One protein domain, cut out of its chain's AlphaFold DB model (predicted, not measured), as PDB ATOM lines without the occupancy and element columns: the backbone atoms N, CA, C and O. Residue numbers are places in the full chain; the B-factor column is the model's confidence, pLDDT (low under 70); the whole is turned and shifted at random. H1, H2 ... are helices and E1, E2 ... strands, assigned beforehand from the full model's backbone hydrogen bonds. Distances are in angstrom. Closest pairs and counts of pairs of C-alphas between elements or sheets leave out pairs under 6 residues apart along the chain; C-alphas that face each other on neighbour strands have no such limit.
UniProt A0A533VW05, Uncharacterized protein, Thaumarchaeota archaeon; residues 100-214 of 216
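What this domain is: This is residues 100 to 214 of the 216 residues of an uncharacterized protein of Thaumarchaeota archaeon (UniProt A0A533VW05). The domain is an elongated body with a small three-stranded sheet, E4 E3 E5, in its middle part; the helices H3 and H4, steeply tilted to each other, make one end, and two short two-stranded ribbons, E2 with E6 and E1 with E7, lead to the other. The short helices H1 and H2 pack on one face of the sheet, and H5 packs on H2 and E6. The printed part has 115 residues, with five named helices and seven named strands in the order E1 E2 H1 H2 E3 E4 H3 H4 E5 H5 E6 E7; its class is mixed, helices and strands, and the three-stranded sheet and both ribbons are antiparallel. It is only just compact, close to loose, with a radius of gyration of the C-alphas of 16.0 A, and it spans 54 by 29 by 21 A.

How they stand to each other: E1, residues 100 to 102, is the antiparallel neighbour of E7, residues 210 to 213, at 156 degrees; N 212 and O 100 are 3.1 A apart, within hydrogen-bond range. E2, residues 110 to 112, is the antiparallel neighbour of E6, residues 200 to 202, at 165 degrees, with N 201 and O 111 at 2.8 A and N 111 and O 201 at 3.0 A. The sheet runs E4 E3 E5, with E3, residues 134 to 138, as inner strand and E4, residues 141 to 143, and E5, residues 177 to 180, as edge strands. E3 and E4 form a hairpin, antiparallel at 150 degrees, with N 136 and O 143 at 2.8 A; E3 and E5 are antiparallel at 150 degrees, with N 137 and O 177 at 2.8 A. H1, residues 114 to 118, is on the sheet at a height of 4.8 A; its closest C-alphas to E5 are those of Ser 118 and Gln 177, 4.9 A apart. H2, residues 125 to 128, is on the same face at a height of 8.4 A; its closest C-alphas to E3 are those of Ile 126 and Phe 134, 5.3 A apart. H3, residues 146 to 156, and H4, residues 162 to 175, touch at a steep tilt of 56 degrees, opposite ways, closest at the C-alphas of Leu 154 and Ala 165, 5.0 A apart. H3 only grazes the sheet with its residues 146 to 149, and H4 with its residues 172 to 175. E4, H3, H4 and E5 form a split strand-helix-strand unit, two strands running the same way with E3 between them, and its crossover is right-handed. H5, residues 190 to 194, is not on the sheet and touches H2, closest at the C-alphas of Trp 125 and Cys 191, 5.6 A apart. Its closest C-alphas to E6 are those of Arg 192 and Ile 200, 5.4 A apart. In H1, H3, H4 and H5 every O i to N i+4 pair is within hydrogen-bond range; H2 is too short for such a pair, and its one O i to N i+3 pair is not within range.

Where its parts are: E1 begins at C-alpha 100, (213.340, 84.698, 114.577), and E2, H1 and H2 follow. E3 is 13.0 A long from first to last C-alpha, and E4 comes after it. H3 is 15.2 A long and H4 19.9 A, with C-alpha 162 at (173.415, 84.453, 105.748). E5 is 10.2 A long; H5 and E6 follow, and E7, 9.7 A long, ends at C-alpha 213, (214.837, 80.631, 108.614).

The domain as a whole: The two C-alphas farthest apart are those of Gly 160 and Arg 207, at 54.2 A. The printed part has no cut, and no link is long. The mean pLDDT of the printed part is 83.6; residues 100 to 108, 204 to 210, 212 and 214 are under 70.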
ATOM      1  N   THR A 100     212.838  83.580 113.781       56.16
ATOM      2  CA  THR A 100     213.340  84.698 114.577       56.16
ATOM      3  C   THR A 100     213.267  85.963 113.731       56.16
ATOM      4  O   THR A 100     213.924  86.048 112.693       56.16
ATOM      5  N   TYR A 101     212.467  86.939 114.163       56.97
ATOM      6  CA  TYR A 101     212.436  88.267 113.557       56.97
ATOM      7  C   TYR A 101     213.386  89.189 114.316       56.97
ATOM      8  O   TYR A 101     213.248  89.373 115.527       56.97
ATOM      9  N   VAL A 102     214.362  89.756 113.613       58.28
ATOM     10  CA  VAL A 102     215.274  90.753 114.185       58.28
ATOM     11  C   VAL A 102     214.795  92.129 113.744       58.28
ATOM     12  O   VAL A 102     214.957  92.496 112.582       58.28
ATOM     13  N   GLU A 103     214.197  92.884 114.668       57.72
ATOM     14  CA  GLU A 103     213.710  94.237 114.391       57.72
ATOM     15  C   GLU A 103     214.853  95.181 113.988       57.72
ATOM     16  O   GLU A 103     215.922  95.221 114.607       57.72
ATOM     17  N   ASP A 104     214.615  95.990 112.956       53.69
ATOM     18  CA  ASP A 104     215.587  96.956 112.445       53.69
ATOM     19  C   ASP A 104     215.288  98.398 112.871       53.69
ATOM     20  O   ASP A 104     215.281  99.303 112.044       53.69
ATOM     21  N   GLY A 105     215.002  98.629 114.159       54.59
ATOM     22  CA  GLY A 105     214.979  99.975 114.759       54.59
ATOM     23  C   GLY A 105     214.169 101.049 114.007       54.59
ATOM     24  O   GLY A 105     214.503 102.226 114.114       54.59
ATOM     25  N   GLY A 106     213.146 100.656 113.236       57.72
ATOM     26  CA  GLY A 106     212.309 101.546 112.418       57.72
ATOM     27  C   GLY A 106     212.489 101.457 110.893       57.72
ATOM     28  O   GLY A 106     211.716 102.087 110.177       57.72
ATOM     29  N   TYR A 107     213.448 100.688 110.365       62.06
ATOM     30  CA  TYR A 107     213.532 100.414 108.924       62.06
ATOM     31  C   TYR A 107     212.521  99.334 108.522       62.06
ATOM     32  O   TYR A 107     212.576  98.200 108.997       62.06
ATOM     33  N   LEU A 108     211.605  99.695 107.623       67.06
ATOM     34  CA  LEU A 108     210.630  98.784 107.038       67.06
ATOM     35  C   LEU A 108     211.030  98.500 105.594       67.06
ATOM     36  O   LEU A 108     210.965  99.369 104.731       67.06
ATOM     37  N   GLN A 109     211.443  97.266 105.326       76.25
ATOM     38  CA  GLN A 109     211.760  96.819 103.971       76.25
ATOM     39  C   GLN A 109     210.518  96.749 103.077       76.25
ATOM     40  O   GLN A 109     210.621  96.867 101.858       76.25
ATOM     41  N   ILE A 110     209.346  96.539 103.672       83.69
ATOM     42  CA  ILE A 110     208.075  96.518 102.959       83.69
ATOM     43  C   ILE A 110     207.365  97.827 103.265       83.69
ATOM     44  O   ILE A 110     206.984  98.079 104.407       83.69
ATOM     45  N   ASP A 111     207.197  98.630 102.225       86.81
ATOM     46  CA  ASP A 111     206.455  99.881 102.263       86.81
ATOM     47  C   ASP A 111     205.079  99.646 101.642       86.81
ATOM     48  O   ASP A 111     204.968  99.187 100.500       86.81
ATOM     49  N   VAL A 112     204.024  99.908 102.406       88.19
ATOM     50  CA  VAL A 112     202.643  99.741 101.954       88.19
ATOM     51  C   VAL A 112     201.988 101.107 101.918       88.19
ATOM     52  O   VAL A 112     201.864 101.788 102.932       88.19
ATOM     53  N   ASN A 113     201.494 101.482 100.741       91.81
ATOM     54  CA  ASN A 113     200.616 102.627 100.615       91.81
ATOM     55  C   ASN A 113     199.205 102.223 101.071       91.81
ATOM     56  O   ASN A 113     198.380 101.770 100.269       91.81
ATOM     57  N   ASP A 114     198.945 102.376 102.369       89.75
ATOM     58  CA  ASP A 114     197.677 102.007 103.008       89.75
ATOM     59  C   ASP A 114     196.473 102.730 102.389       89.75
ATOM     60  O   ASP A 114     195.385 102.159 102.286       89.75
ATOM     61  N   GLU A 115     196.651 103.961 101.900       91.25
ATOM     62  CA  GLU A 115     195.591 104.710 101.222       91.25
ATOM     63  C   GLU A 115     195.200 104.053  99.896       91.25
ATOM     64  O   GLU A 115     194.013 103.855  99.618       91.25
ATOM     65  N   LEU A 116     196.185 103.684  99.072       90.75
ATOM     66  CA  LEU A 116     195.947 102.972  97.816       90.75
ATOM     67  C   LEU A 116     195.397 101.568  98.071       90.75
ATOM     68  O   LEU A 116     194.454 101.155  97.393       90.75
ATOM     69  N   ALA A 117     195.915 100.864  99.080       90.00
ATOM     70  CA  ALA A 117     195.409  99.552  99.474       90.00
ATOM     71  C   ALA A 117     193.940  99.630  99.928       90.00
ATOM     72  O   ALA A 117     193.108  98.811  99.526       90.00
ATOM     73  N   SER A 118     193.583 100.661 100.693       92.75
ATOM     74  CA  SER A 118     192.222 100.876 101.199       92.75
ATOM     75  C   SER A 118     191.197 101.136 100.093       92.75
ATOM     76  O   SER A 118     190.038 100.748 100.244       92.75
ATOM     77  N   ARG A 119     191.611 101.719  98.955       91.56
ATOM     78  CA  ARG A 119     190.740 101.943  97.781       91.56
ATOM     79  C   ARG A 119     190.320 100.651  97.080       91.56
ATOM     80  O   ARG A 119     189.374 100.665  96.295       91.56
ATOM     81  N   SER A 120     191.005  99.535  97.334       89.56
ATOM     82  CA  SER A 120     190.598  98.244  96.787       89.56
ATOM     83  C   SER A 120     189.271  97.798  97.396       89.56
ATOM     84  O   SER A 120     189.131  97.689  98.615       89.56
ATOM     85  N   VAL A 121     188.305  97.484  96.534       90.19
ATOM     86  CA  VAL A 121     186.983  96.977  96.940       90.19
ATOM     87  C   VAL A 121     187.088  95.562  97.510       90.19
ATOM     88  O   VAL A 121     186.356  95.202  98.427       90.19
ATOM     89  N   THR A 122     188.000  94.747  96.976       88.56
ATOM     90  CA  THR A 122     188.130  93.325  97.332       88.56
ATOM     91  C   THR A 122     189.188  93.060  98.397       88.56
ATOM     92  O   THR A 122     189.177  91.983  98.988       88.56
ATOM     93  N   LYS A 123     190.092  94.022  98.637       91.19
ATOM     94  CA  LYS A 123     191.169  93.966  99.642       91.19
ATOM     95  C   LYS A 123     191.878  92.601  99.682       91.19
ATOM     96  O   LYS A 123     191.915  91.951 100.729       91.19
ATOM     97  N   PRO A 124     192.450  92.154  98.546       90.81
ATOM     98  CA  PRO A 124     192.951  90.788  98.382       90.81
ATOM     99  C   PRO A 124     194.115  90.449  99.327       90.81
ATOM    100  O   PRO A 124     194.354  89.282  99.614       90.81
ATOM    101  N   TRP A 125     194.813  91.453  99.859       91.88
ATOM    102  CA  TRP A 125     195.941  91.269 100.774       91.88
ATOM    103  C   TRP A 125     195.575  90.600 102.097       91.88
ATOM    104  O   TRP A 125     196.395  89.858 102.629       91.88
ATOM    105  N   ILE A 126     194.355  90.805 102.600       90.19
ATOM    106  CA  ILE A 126     193.899  90.209 103.863       90.19
ATOM    107  C   ILE A 126     193.817  88.676 103.752       90.19
ATOM    108  O   ILE A 126     194.525  87.996 104.489       90.19
ATOM    109  N   PRO A 127     193.029  88.087 102.828       88.31
ATOM    110  CA  PRO A 127     192.923  86.630 102.733       88.31
ATOM    111  C   PRO A 127     194.172  85.947 102.158       88.31
ATOM    112  O   PRO A 127     194.324  84.740 102.325       88.31
ATOM    113  N   SER A 128     195.036  86.676 101.448       89.31
ATOM    114  CA  SER A 128     196.208  86.095 100.782       89.31
ATOM    115  C   SER A 128     197.500  86.188 101.591       89.31
ATOM    116  O   SER A 128     198.470  85.524 101.232       89.31
ATOM    117  N   CYS A 129     197.559  86.998 102.651       88.06
ATOM    118  CA  CYS A 129     198.765  87.114 103.464       88.06
ATOM    119  C   CYS A 129     198.896  85.912 104.418       88.06
ATOM    120  O   CYS A 129     198.071  85.771 105.320       88.06
ATOM    121  N   PRO A 130     199.947  85.078 104.299       86.62
ATOM    122  CA  PRO A 130     200.113  83.912 105.170       86.62
ATOM    123  C   PRO A 130     200.426  84.287 106.627       86.62
ATOM    124  O   PRO A 130     200.149  83.508 107.534       86.62
ATOM    125  N   ALA A 131     200.976  85.483 106.852       85.25
ATOM    126  CA  ALA A 131     201.350  85.994 108.169       85.25
ATOM    127  C   ALA A 131     200.303  86.944 108.785       85.25
ATOM    128  O   ALA A 131     200.512  87.452 109.880       85.25
ATOM    129  N   ASN A 132     199.166  87.180 108.115       87.62
ATOM    130  CA  ASN A 132     198.123  88.115 108.561       87.62
ATOM    131  C   ASN A 132     198.629  89.546 108.849       87.62
ATOM    132  O   ASN A 132     198.128  90.212 109.751       87.62
ATOM    133  N   CYS A 133     199.583  90.047 108.058       86.88
ATOM    134  CA  CYS A 133     200.126  91.404 108.195       86.88
ATOM    135  C   CYS A 133     199.120  92.523 107.886       86.88
ATOM    136  O   CYS A 133     199.432  93.691 108.072       86.88
ATOM    137  N   PHE A 134     197.937  92.201 107.361       90.38
ATOM    138  CA  PHE A 134     196.938  93.182 106.950       90.38
ATOM    139  C   PHE A 134     195.686  93.051 107.804       90.38
ATOM    140  O   PHE A 134     195.140  91.956 107.964       90.38
ATOM    141  N   THR A 135     195.192  94.181 108.299       91.81
ATOM    142  CA  THR A 135     193.952  94.252 109.075       91.81
ATOM    143  C   THR A 135     192.976  95.237 108.458       91.81
ATOM    144  O   THR A 135     193.371  96.297 107.977       91.81
ATOM    145  N   LEU A 136     191.694  94.892 108.493       93.00
ATOM    146  CA  LEU A 136     190.592  95.763 108.124       93.00
ATOM    147  C   LEU A 136     190.103  96.528 109.352       93.00
ATOM    148  O   LEU A 136     189.623  95.908 110.301       93.00
ATOM    149  N   THR A 137     190.172  97.851 109.306       90.62
ATOM    150  CA  THR A 137     189.666  98.735 110.356       90.62
ATOM    151  C   THR A 137     188.234  99.129 110.030       90.62
ATOM    152  O   THR A 137     187.981  99.893 109.098       90.62
ATOM    153  N   THR A 138     187.289  98.603 110.803       86.81
ATOM    154  CA  THR A 138     185.858  98.907 110.680       86.81
ATOM    155  C   THR A 138     185.370  99.629 111.944       86.81
ATOM    156  O   THR A 138     186.000  99.503 112.996       86.81
ATOM    157  N   PRO A 139     184.209 100.310 111.920       79.62
ATOM    158  CA  PRO A 139     183.606 100.850 113.144       79.62
ATOM    159  C   PRO A 139     183.344  99.791 114.232       79.62
ATOM    160  O   PRO A 139     183.252 100.130 115.407       79.62
ATOM    161  N   GLY A 140     183.218  98.513 113.849       77.19
ATOM    162  CA  GLY A 140     182.983  97.385 114.754       77.19
ATOM    163  C   GLY A 140     184.250  96.691 115.261       77.19
ATOM    164  O   GLY A 140     184.124  95.676 115.947       77.19
ATOM    165  N   GLY A 141     185.442  97.193 114.915       86.94
ATOM    166  CA  GLY A 141     186.735  96.639 115.322       86.94
ATOM    167  C   GLY A 141     187.685  96.349 114.156       86.94
ATOM    168  O   GLY A 141     187.398  96.662 112.996       86.94
ATOM    169  N   ASN A 142     188.818  95.725 114.496       88.31
ATOM    170  CA  ASN A 142     189.878  95.357 113.560       88.31
ATOM    171  C   ASN A 142     189.814  93.865 113.223       88.31
ATOM    172  O   ASN A 142     189.789  93.027 114.124       88.31
ATOM    173  N   PHE A 143     189.842  93.530 111.934       87.94
ATOM    174  CA  PHE A 143     189.692  92.154 111.454       87.94
ATOM    175  C   PHE A 143     190.843  91.753 110.535       87.94
ATOM    176  O   PHE A 143     191.059  92.373 109.499       87.94
ATOM    177  N   SER A 144     191.545  90.669 110.864       83.75
ATOM    178  CA  SER A 144     192.554  90.042 109.991       83.75
ATOM    179  C   SER A 144     191.966  88.964 109.071       83.75
ATOM    180  O   SER A 144     192.675  88.372 108.263       83.75
ATOM    181  N   SER A 145     190.659  88.691 109.168       87.62
ATOM    182  CA  SER A 145     189.963  87.725 108.320       87.62
ATOM    183  C   SER A 145     188.538  88.168 108.007       87.62
ATOM    184  O   SER A 145     187.772  88.531 108.900       87.62
ATOM    185  N   PHE A 146     188.132  88.037 106.741       90.31
ATOM    186  CA  PHE A 146     186.743  88.272 106.327       90.31
ATOM    187  C   PHE A 146     185.763  87.291 106.964       90.31
ATOM    188  O   PHE A 146     184.586  87.609 107.104       90.31
ATOM    189  N   ARG A 147     186.232  86.106 107.374       90.38
ATOM    190  CA  ARG A 147     185.398  85.131 108.078       90.38
ATOM    191  C   ARG A 147     184.960  85.656 109.440       90.38
ATOM    192  O   ARG A 147     183.807  85.469 109.810       90.38
ATOM    193  N   ASP A 148     185.866  86.303 110.165       89.56
ATOM    194  CA  ASP A 148     185.588  86.783 111.516       89.56
ATOM    195  C   ASP A 148     184.646  88.001 111.461       89.56
ATOM    196  O   ASP A 148     183.677  88.064 112.215       89.56
ATOM    197  N   LEU A 149     184.829  88.884 110.467       91.88
ATOM    198  CA  LEU A 149     183.871  89.953 110.158       91.88
ATOM    199  C   LEU A 149     182.497  89.398 109.744       91.88
ATOM    200  O   LEU A 149     181.456  89.879 110.191       91.88
ATOM    201  N   PHE A 150     182.478  88.362 108.903       93.31
ATOM    202  CA  PHE A 150     181.239  87.703 108.497       93.31
ATOM    203  C   PHE A 150     180.504  87.090 109.686       93.31
ATOM    204  O   PHE A 150     179.287  87.228 109.766       93.31
ATOM    205  N   GLN A 151     181.219  86.449 110.612       91.56
ATOM    206  CA  GLN A 151     180.615  85.860 111.802       91.56
ATOM    207  C   GLN A 151     179.999  86.936 112.700       91.56
ATOM    208  O   GLN A 151     178.838  86.807 113.075       91.56
ATOM    209  N   GLN A 152     180.714  88.040 112.944       91.94
ATOM    210  CA  GLN A 152     180.174  89.178 113.693       91.94
ATOM    211  C   GLN A 152     178.889  89.718 113.048       91.94
ATOM    212  O   GLN A 152     177.886  89.936 113.727       91.94
ATOM    213  N   ASN A 153     178.899  89.913 111.727       92.88
ATOM    214  CA  ASN A 153     177.718  90.374 111.005       92.88
ATOM    215  C   ASN A 153     176.587  89.341 111.061       92.88
ATOM    216  O   ASN A 153     175.429  89.711 111.230       92.88
ATOM    217  N   LEU A 154     176.896  88.048 110.948       93.56
ATOM    218  CA  LEU A 154     175.909  86.975 111.027       93.56
ATOM    219  C   LEU A 154     175.216  86.945 112.392       93.56
ATOM    220  O   LEU A 154     173.989  86.823 112.440       93.56
ATOM    221  N   ASP A 155     175.980  87.114 113.467       91.62
ATOM    222  CA  ASP A 155     175.464  87.182 114.831       91.62
ATOM    223  C   ASP A 155     174.592  88.435 115.018       91.62
ATOM    224  O   ASP A 155     173.487  88.346 115.553       91.62
ATOM    225  N   ALA A 156     175.009  89.578 114.460       89.56
ATOM    226  CA  ALA A 156     174.239  90.824 114.497       89.56
ATOM    227  C   ALA A 156     172.905  90.753 113.726       89.56
ATOM    228  O   ALA A 156     171.936  91.406 114.111       89.56
ATOM    229  N   VAL A 157     172.826  89.965 112.643       89.31
ATOM    230  CA  VAL A 157     171.586  89.778 111.863       89.31
ATOM    231  C   VAL A 157     170.767  88.568 112.359       89.31
ATOM    232  O   VAL A 157     169.715  88.275 111.798       89.31
ATOM    233  N   GLY A 158     171.201  87.859 113.408       82.25
ATOM    234  CA  GLY A 158     170.431  86.779 114.042       82.25
ATOM    235  C   GLY A 158     170.590  85.382 113.423       82.25
ATOM    236  O   GLY A 158     169.638  84.605 113.427       82.25
ATOM    237  N   GLY A 159     171.760  85.039 112.865       73.06
ATOM    238  CA  GLY A 159     172.166  83.663 112.506       73.06
ATOM    239  C   GLY A 159     171.497  83.035 111.270       73.06
ATOM    240  O   GLY A 159     172.136  82.293 110.521       73.06
ATOM    241  N   GLY A 160     170.228  83.359 111.005       78.81
ATOM    242  CA  GLY A 160     169.427  82.804 109.904       78.81
ATOM    243  C   GLY A 160     169.565  83.543 108.568       78.81
ATOM    244  O   GLY A 160     169.220  83.007 107.517       78.81
ATOM    245  N   HIS A 161     170.110  84.762 108.567       87.44
ATOM    246  CA  HIS A 161     170.125  85.647 107.396       87.44
ATOM    247  C   HIS A 161     171.501  85.726 106.714       87.44
ATOM    248  O   HIS A 161     172.039  86.809 106.486       87.44
ATOM    249  N   ARG A 162     172.059  84.568 106.332       89.81
ATOM    250  CA  ARG A 162     173.415  84.453 105.748       89.81
ATOM    251  C   ARG A 162     173.675  85.370 104.553       89.81
ATOM    252  O   ARG A 162     174.735  85.976 104.483       89.81
ATOM    253  N   LYS A 163     172.718  85.491 103.624       92.38
ATOM    254  CA  LYS A 163     172.873  86.358 102.443       92.38
ATOM    255  C   LYS A 163     173.025  87.829 102.843       92.38
ATOM    256  O   LYS A 163     173.951  88.488 102.397       92.38
ATOM    257  N   LYS A 164     172.173  88.303 103.757       92.25
ATOM    258  CA  LYS A 164     172.218  89.678 104.270       92.25
ATOM    259  C   LYS A 164     173.520  89.955 105.032       92.25
ATOM    260  O   LYS A 164     174.115  91.008 104.838       92.25
ATOM    261  N   ALA A 165     173.986  89.001 105.841       93.00
ATOM    262  CA  ALA A 165     175.270  89.100 106.535       93.00
ATOM    263  C   ALA A 165     176.460  89.149 105.559       93.00
ATOM    264  O   ALA A 165     177.399  89.915 105.768       93.00
ATOM    265  N   LEU A 166     176.411  88.374 104.469       93.50
ATOM    266  CA  LEU A 166     177.439  88.391 103.428       93.50
ATOM    267  C   LEU A 166     177.463  89.732 102.689       93.50
ATOM    268  O   LEU A 166     178.532  90.320 102.552       93.50
ATOM    269  N   ASP A 167     176.301  90.237 102.273       94.12
ATOM    270  CA  ASP A 167     176.186  91.526 101.583       94.12
ATOM    271  C   ASP A 167     176.709  92.672 102.469       94.12
ATOM    272  O   ASP A 167     177.478  93.520 102.013       94.12
ATOM    273  N   GLN A 168     176.369  92.654 103.764       93.69
ATOM    274  CA  GLN A 168     176.889  93.603 104.752       93.69
ATOM    275  C   GLN A 168     178.410  93.489 104.921       93.69
ATOM    276  O   GLN A 168     179.098  94.506 104.957       93.69
ATOM    277  N   THR A 169     178.938  92.265 104.971       93.94
ATOM    278  CA  THR A 169     180.382  92.013 105.082       93.94
ATOM    279  C   THR A 169     181.123  92.554 103.869       93.94
ATOM    280  O   THR A 169     182.078  93.302 104.029       93.94
ATOM    281  N   MET A 170     180.672  92.238 102.653       94.25
ATOM    282  CA  MET A 170     181.335  92.700 101.430       94.25
ATOM    283  C   MET A 170     181.268  94.220 101.280       94.25
ATOM    284  O   MET A 170     182.230  94.832 100.821       94.25
ATOM    285  N   ARG A 171     180.169  94.843 101.723       94.12
ATOM    286  CA  ARG A 171     180.058  96.303 101.781       94.12
ATOM    287  C   ARG A 171     181.058  96.911 102.765       94.12
ATOM    288  O   ARG A 171     181.781  97.828 102.396       94.12
ATOM    289  N   GLN A 172     181.142  96.376 103.982       93.62
ATOM    290  CA  GLN A 172     182.120  96.836 104.970       93.62
ATOM    291  C   GLN A 172     183.552  96.618 104.486       93.62
ATOM    292  O   GLN A 172     184.372  97.519 104.630       93.62
ATOM    293  N   VAL A 173     183.851  95.475 103.865       93.69
ATOM    294  CA  VAL A 173     185.150  95.230 103.229       93.69
ATOM    295  C   VAL A 173     185.435  96.313 102.202       93.69
ATOM    296  O   VAL A 173     186.517  96.875 102.252       93.69
ATOM    297  N   ALA A 174     184.494  96.668 101.329       92.69
ATOM    298  CA  ALA A 174     184.712  97.700 100.318       92.69
ATOM    299  C   ALA A 174     184.995  99.088 100.922       92.69
ATOM    300  O   ALA A 174     185.922  99.763 100.481       92.69
ATOM    301  N   GLU A 175     184.233  99.489 101.938       93.25
ATOM    302  CA  GLU A 175     184.245 100.849 102.503       93.25
ATOM    303  C   GLU A 175     185.334 101.074 103.568       93.25
ATOM    304  O   GLU A 175     185.718 102.212 103.828       93.25
ATOM    305  N   SER A 176     185.828 100.008 104.199       93.25
ATOM    306  CA  SER A 176     186.737 100.118 105.346       93.25
ATOM    307  C   SER A 176     188.181 100.400 104.941       93.25
ATOM    308  O   SER A 176     188.596 100.139 103.809       93.25
ATOM    309  N   GLN A 177     188.965 100.905 105.890       93.62
ATOM    310  CA  GLN A 177     190.392 101.135 105.699       93.62
ATOM    311  C   GLN A 177     191.194  99.875 106.013       93.62
ATOM    312  O   GLN A 177     190.786  99.034 106.815       93.62
ATOM    313  N   LEU A 178     192.329  99.744 105.347       91.81
ATOM    314  CA  LEU A 178     193.297  98.687 105.562       91.81
ATOM    315  C   LEU A 178     194.514  99.284 106.272       91.81
ATOM    316  O   LEU A 178     194.943 100.382 105.934       91.81
ATOM    317  N   ALA A 179     195.038  98.553 107.248       89.62
ATOM    318  CA  ALA A 179     196.274  98.885 107.940       89.62
ATOM    319  C   ALA A 179     197.259  97.725 107.803       89.62
ATOM    320  O   ALA A 179     196.871  96.553 107.929       89.62
ATOM    321  N   PHE A 180     198.520  98.055 107.543       88.38
ATOM    322  CA  PHE A 180     199.611  97.097 107.474       88.38
ATOM    323  C   PHE A 180     200.413  97.076 108.780       88.38
ATOM    324  O   PHE A 180     200.835  98.110 109.292       88.38
ATOM    325  N   ASN A 181     200.646  95.875 109.306       84.06
ATOM    326  CA  ASN A 181     201.571  95.623 110.398       84.06
ATOM    327  C   ASN A 181     202.757  94.788 109.882       84.06
ATOM    328  O   ASN A 181     202.574  93.611 109.553       84.06
ATOM    329  N   PRO A 182     203.969  95.361 109.820       77.81
ATOM    330  CA  PRO A 182     205.158  94.653 109.357       77.81
ATOM    331  C   PRO A 182     205.658  93.599 110.354       77.81
ATOM    332  O   PRO A 182     206.404  92.699 109.962       77.81
ATOM    333  N   VAL A 183     205.254  93.683 111.627       74.88
ATOM    334  CA  VAL A 183     205.687  92.751 112.674       74.88
ATOM    335  C   VAL A 183     205.185  91.344 112.350       74.88
ATOM    336  O   VAL A 183     203.985  91.113 112.204       74.88
ATOM    337  N   GLY A 184     206.118  90.396 112.240       72.75
ATOM    338  CA  GLY A 184     205.819  89.007 111.882       72.75
ATOM    339  C   GLY A 184     205.656  88.759 110.379       72.75
ATOM    340  O   GLY A 184     205.277  87.653 109.991       72.75
ATOM    341  N   CYS A 185     205.946  89.743 109.520       80.00
ATOM    342  CA  CYS A 185     206.029  89.496 108.086       80.00
ATOM    343  C   CYS A 185     207.145  88.491 107.776       80.00
ATOM    344  O   CYS A 185     208.262  88.621 108.261       80.00
ATOM    345  N   VAL A 186     206.828  87.506 106.933       82.19
ATOM    346  CA  VAL A 186     207.745  86.432 106.508       82.19
ATOM    347  C   VAL A 186     208.345  86.674 105.117       82.19
ATOM    348  O   VAL A 186     208.905  85.766 104.507       82.19
ATOM    349  N   GLU A 187     208.184  87.890 104.588       83.88
ATOM    350  CA  GLU A 187     208.771  88.345 103.320       83.88
ATOM    351  C   GLU A 187     208.452  87.466 102.096       83.88
ATOM    352  O   GLU A 187     209.162  87.457 101.095       83.88
ATOM    353  N   CYS A 188     207.310  86.775 102.113       85.75
ATOM    354  CA  CYS A 188     206.918  85.857 101.040       85.75
ATOM    355  C   CYS A 188     206.617  86.537  99.689       85.75
ATOM    356  O   CYS A 188     206.421  85.858  98.682       85.75
ATOM    357  N   GLY A 189     206.487  87.868  99.654       87.94
ATOM    358  CA  GLY A 189     206.215  88.633  98.432       87.94
ATOM    359  C   GLY A 189     204.787  88.516  97.875       87.94
ATOM    360  O   GLY A 189     204.460  89.205  96.909       87.94
ATOM    361  N   THR A 190     203.904  87.711  98.479       89.88
ATOM    362  CA  THR A 190     202.530  87.490  97.984       89.88
ATOM    363  C   THR A 190     201.757  88.794  97.822       89.88
ATOM    364  O   THR A 190     201.092  89.003  96.811       89.88
ATOM    365  N   CYS A 191     201.874  89.702  98.791       88.25
ATOM    366  CA  CYS A 191     201.156  90.969  98.777       88.25
ATOM    367  C   CYS A 191     201.569  91.871  97.594       88.25
ATOM    368  O   CYS A 191     200.704  92.487  96.967       88.25
ATOM    369  N   ARG A 192     202.855  91.865  97.216       88.38
ATOM    370  CA  ARG A 192     203.369  92.559  96.023       88.38
ATOM    371  C   ARG A 192     202.908  91.910  94.720       88.38
ATOM    372  O   ARG A 192     202.715  92.608  93.733       88.38
ATOM    373  N   ALA A 193     202.751  90.588  94.701       87.56
ATOM    374  CA  ALA A 193     202.378  89.856  93.494       87.56
ATOM    375  C   ALA A 193     200.905  90.050  93.091       87.56
ATOM    376  O   ALA A 193     200.593  90.030  91.903       87.56
ATOM    377  N   ILE A 194     200.004  90.219  94.064       85.75
ATOM    378  CA  ILE A 194     198.548  90.261  93.830       85.75
ATOM    379  C   ILE A 194     197.969  91.679  93.718       85.75
ATOM    380  O   ILE A 194     196.847  91.843  93.242       85.75
ATOM    381  N   GLY A 195     198.691  92.690  94.206       78.81
ATOM    382  CA  GLY A 195     198.256  94.085  94.203       78.81
ATOM    383  C   GLY A 195     198.812  94.891  93.024       78.81
ATOM    384  O   GLY A 195     199.745  94.444  92.354       78.81
ATOM    385  N   PRO A 196     198.290  96.107  92.774       81.88
ATOM    386  CA  PRO A 196     198.940  97.070  91.889       81.88
ATOM    387  C   PRO A 196     200.377  97.357  92.349       81.88
ATOM    388  O   PRO A 196     200.665  97.381  93.550       81.88
ATOM    389  N   LYS A 197     201.287  97.588  91.397       80.44
ATOM    390  CA  LYS A 197     202.732  97.722  91.674       80.44
ATOM    391  C   LYS A 197     203.055  98.912  92.579       80.44
ATOM    392  O   LYS A 197     204.050  98.885  93.292       80.44
ATOM    393  N   GLU A 198     202.218  99.935  92.534       87.12
ATOM    394  CA  GLU A 198     202.294 101.174  93.298       87.12
ATOM    395  C   GLU A 198     201.764 101.048  94.733       87.12
ATOM    396  O   GLU A 198     201.957 101.958  95.532       87.12
ATOM    397  N   THR A 199     201.081  99.948  95.070       88.31
ATOM    398  CA  THR A 199     200.506  99.771  96.412       88.31
ATOM    399  C   THR A 199     201.525  99.230  97.407       88.31
ATOM    400  O   THR A 199     201.468  99.585  98.580       88.31
ATOM    401  N   ILE A 200     202.436  98.356  96.963       88.19
ATOM    402  CA  ILE A 200     203.384  97.671  97.848       88.19
ATOM    403  C   ILE A 200     204.787  97.702  97.247       88.19
ATOM    404  O   ILE A 200     205.076  97.039  96.244       88.19
ATOM    405  N   GLY A 201     205.668  98.449  97.903       84.88
ATOM    406  CA  GLY A 201     207.100  98.476  97.657       84.88
ATOM    407  C   GLY A 201     207.821  97.408  98.475       84.88
ATOM    408  O   GLY A 201     207.549  97.220  99.655       84.88
ATOM    409  N   PHE A 202     208.760  96.707  97.841       82.12
ATOM    410  CA  PHE A 202     209.742  95.870  98.535       82.12
ATOM    411  C   PHE A 202     211.118  96.473  98.275       82.12
ATOM    412  O   PHE A 202     211.581  96.488  97.130       82.12
ATOM    413  N   GLY A 203     211.729  96.990  99.333       74.88
ATOM    414  CA  GLY A 203     213.115  97.417  99.382       74.88
ATOM    415  C   GLY A 203     214.064  96.255  99.667       74.88
ATOM    416  O   GLY A 203     213.667  95.092  99.761       74.88
ATOM    417  N   TYR A 204     215.343  96.589  99.795       68.12
ATOM    418  CA  TYR A 204     216.376  95.641 100.202       68.12
ATOM    419  C   TYR A 204     216.409  95.516 101.726       68.12
ATOM    420  O   TYR A 204     216.269  96.524 102.423       68.12
ATOM    421  N   GLU A 205     216.624  94.305 102.241       65.44
ATOM    422  CA  GLU A 205     216.970  94.099 103.651       65.44
ATOM    423  C   GLU A 205     218.234  94.886 104.009       65.44
ATOM    424  O   GLU A 205     219.196  94.984 103.235       65.44
ATOM    425  N   SER A 206     218.261  95.409 105.230       60.62
ATOM    426  CA  SER A 206     219.449  96.016 105.807       60.62
ATOM    427  C   SER A 206     220.197  94.956 106.634       60.62
ATOM    428  O   SER A 206     219.720  94.467 107.651       60.62
ATOM    429  N   ARG A 207     221.402  94.577 106.177       61.88
ATOM    430  CA  ARG A 207     222.444  93.872 106.960       61.88
ATOM    431  C   ARG A 207     221.971  92.656 107.793       61.88
ATOM    432  O   ARG A 207     222.223  92.617 108.996       61.88
ATOM    433  N   GLY A 208     221.377  91.642 107.159       61.03
ATOM    434  CA  GLY A 208     221.076  90.355 107.814       61.03
ATOM    435  C   GLY A 208     219.938  90.423 108.838       61.03
ATOM    436  O   GLY A 208     219.951  89.691 109.827       61.03
ATOM    437  N   ARG A 209     218.996  91.337 108.617       67.12
ATOM    438  CA  ARG A 209     217.766  91.514 109.395       67.12
ATOM    439  C   ARG A 209     216.579  91.214 108.502       67.12
ATOM    440  O   ARG A 209     216.721  91.310 107.295       67.12
ATOM    441  N   GLY A 210     215.441  90.918 109.115       65.69
ATOM    442  CA  GLY A 210     214.308  90.316 108.429       65.69
ATOM    443  C   GLY A 210     214.080  88.913 108.970       65.69
ATOM    444  O   GLY A 210     214.195  88.667 110.180       65.69
ATOM    445  N   VAL A 211     213.740  87.994 108.080       71.31
ATOM    446  CA  VAL A 211     213.223  86.674 108.443       71.31
ATOM    447  C   VAL A 211     214.355  85.662 108.584       71.31
ATOM    448  O   VAL A 211     214.994  85.280 107.606       71.31
ATOM    449  N   SER A 212     214.595  85.169 109.800       69.81
ATOM    450  CA  SER A 212     215.580  84.108 110.025       69.81
ATOM    451  C   SER A 212     214.937  82.726 109.911       69.81
ATOM    452  O   SER A 212     214.226  82.284 110.815       69.81
ATOM    453  N   TYR A 213     215.212  82.032 108.806       71.94
ATOM    454  CA  TYR A 213     214.837  80.631 108.614       71.94
ATOM    455  C   TYR A 213     215.975  79.703 109.054       71.94
ATOM    456  O   TYR A 213     217.097  79.803 108.559       71.94
ATOM    457  N   SER A 214     215.684  78.761 109.952       67.25
ATOM    458  CA  SER A 214     216.601  77.664 110.281       67.25
ATOM    459  C   SER A 214     216.217  76.421 109.475       67.25
ATOM    460  O   SER A 214     215.113  75.913 109.646       67.25
TER     461      SER A 214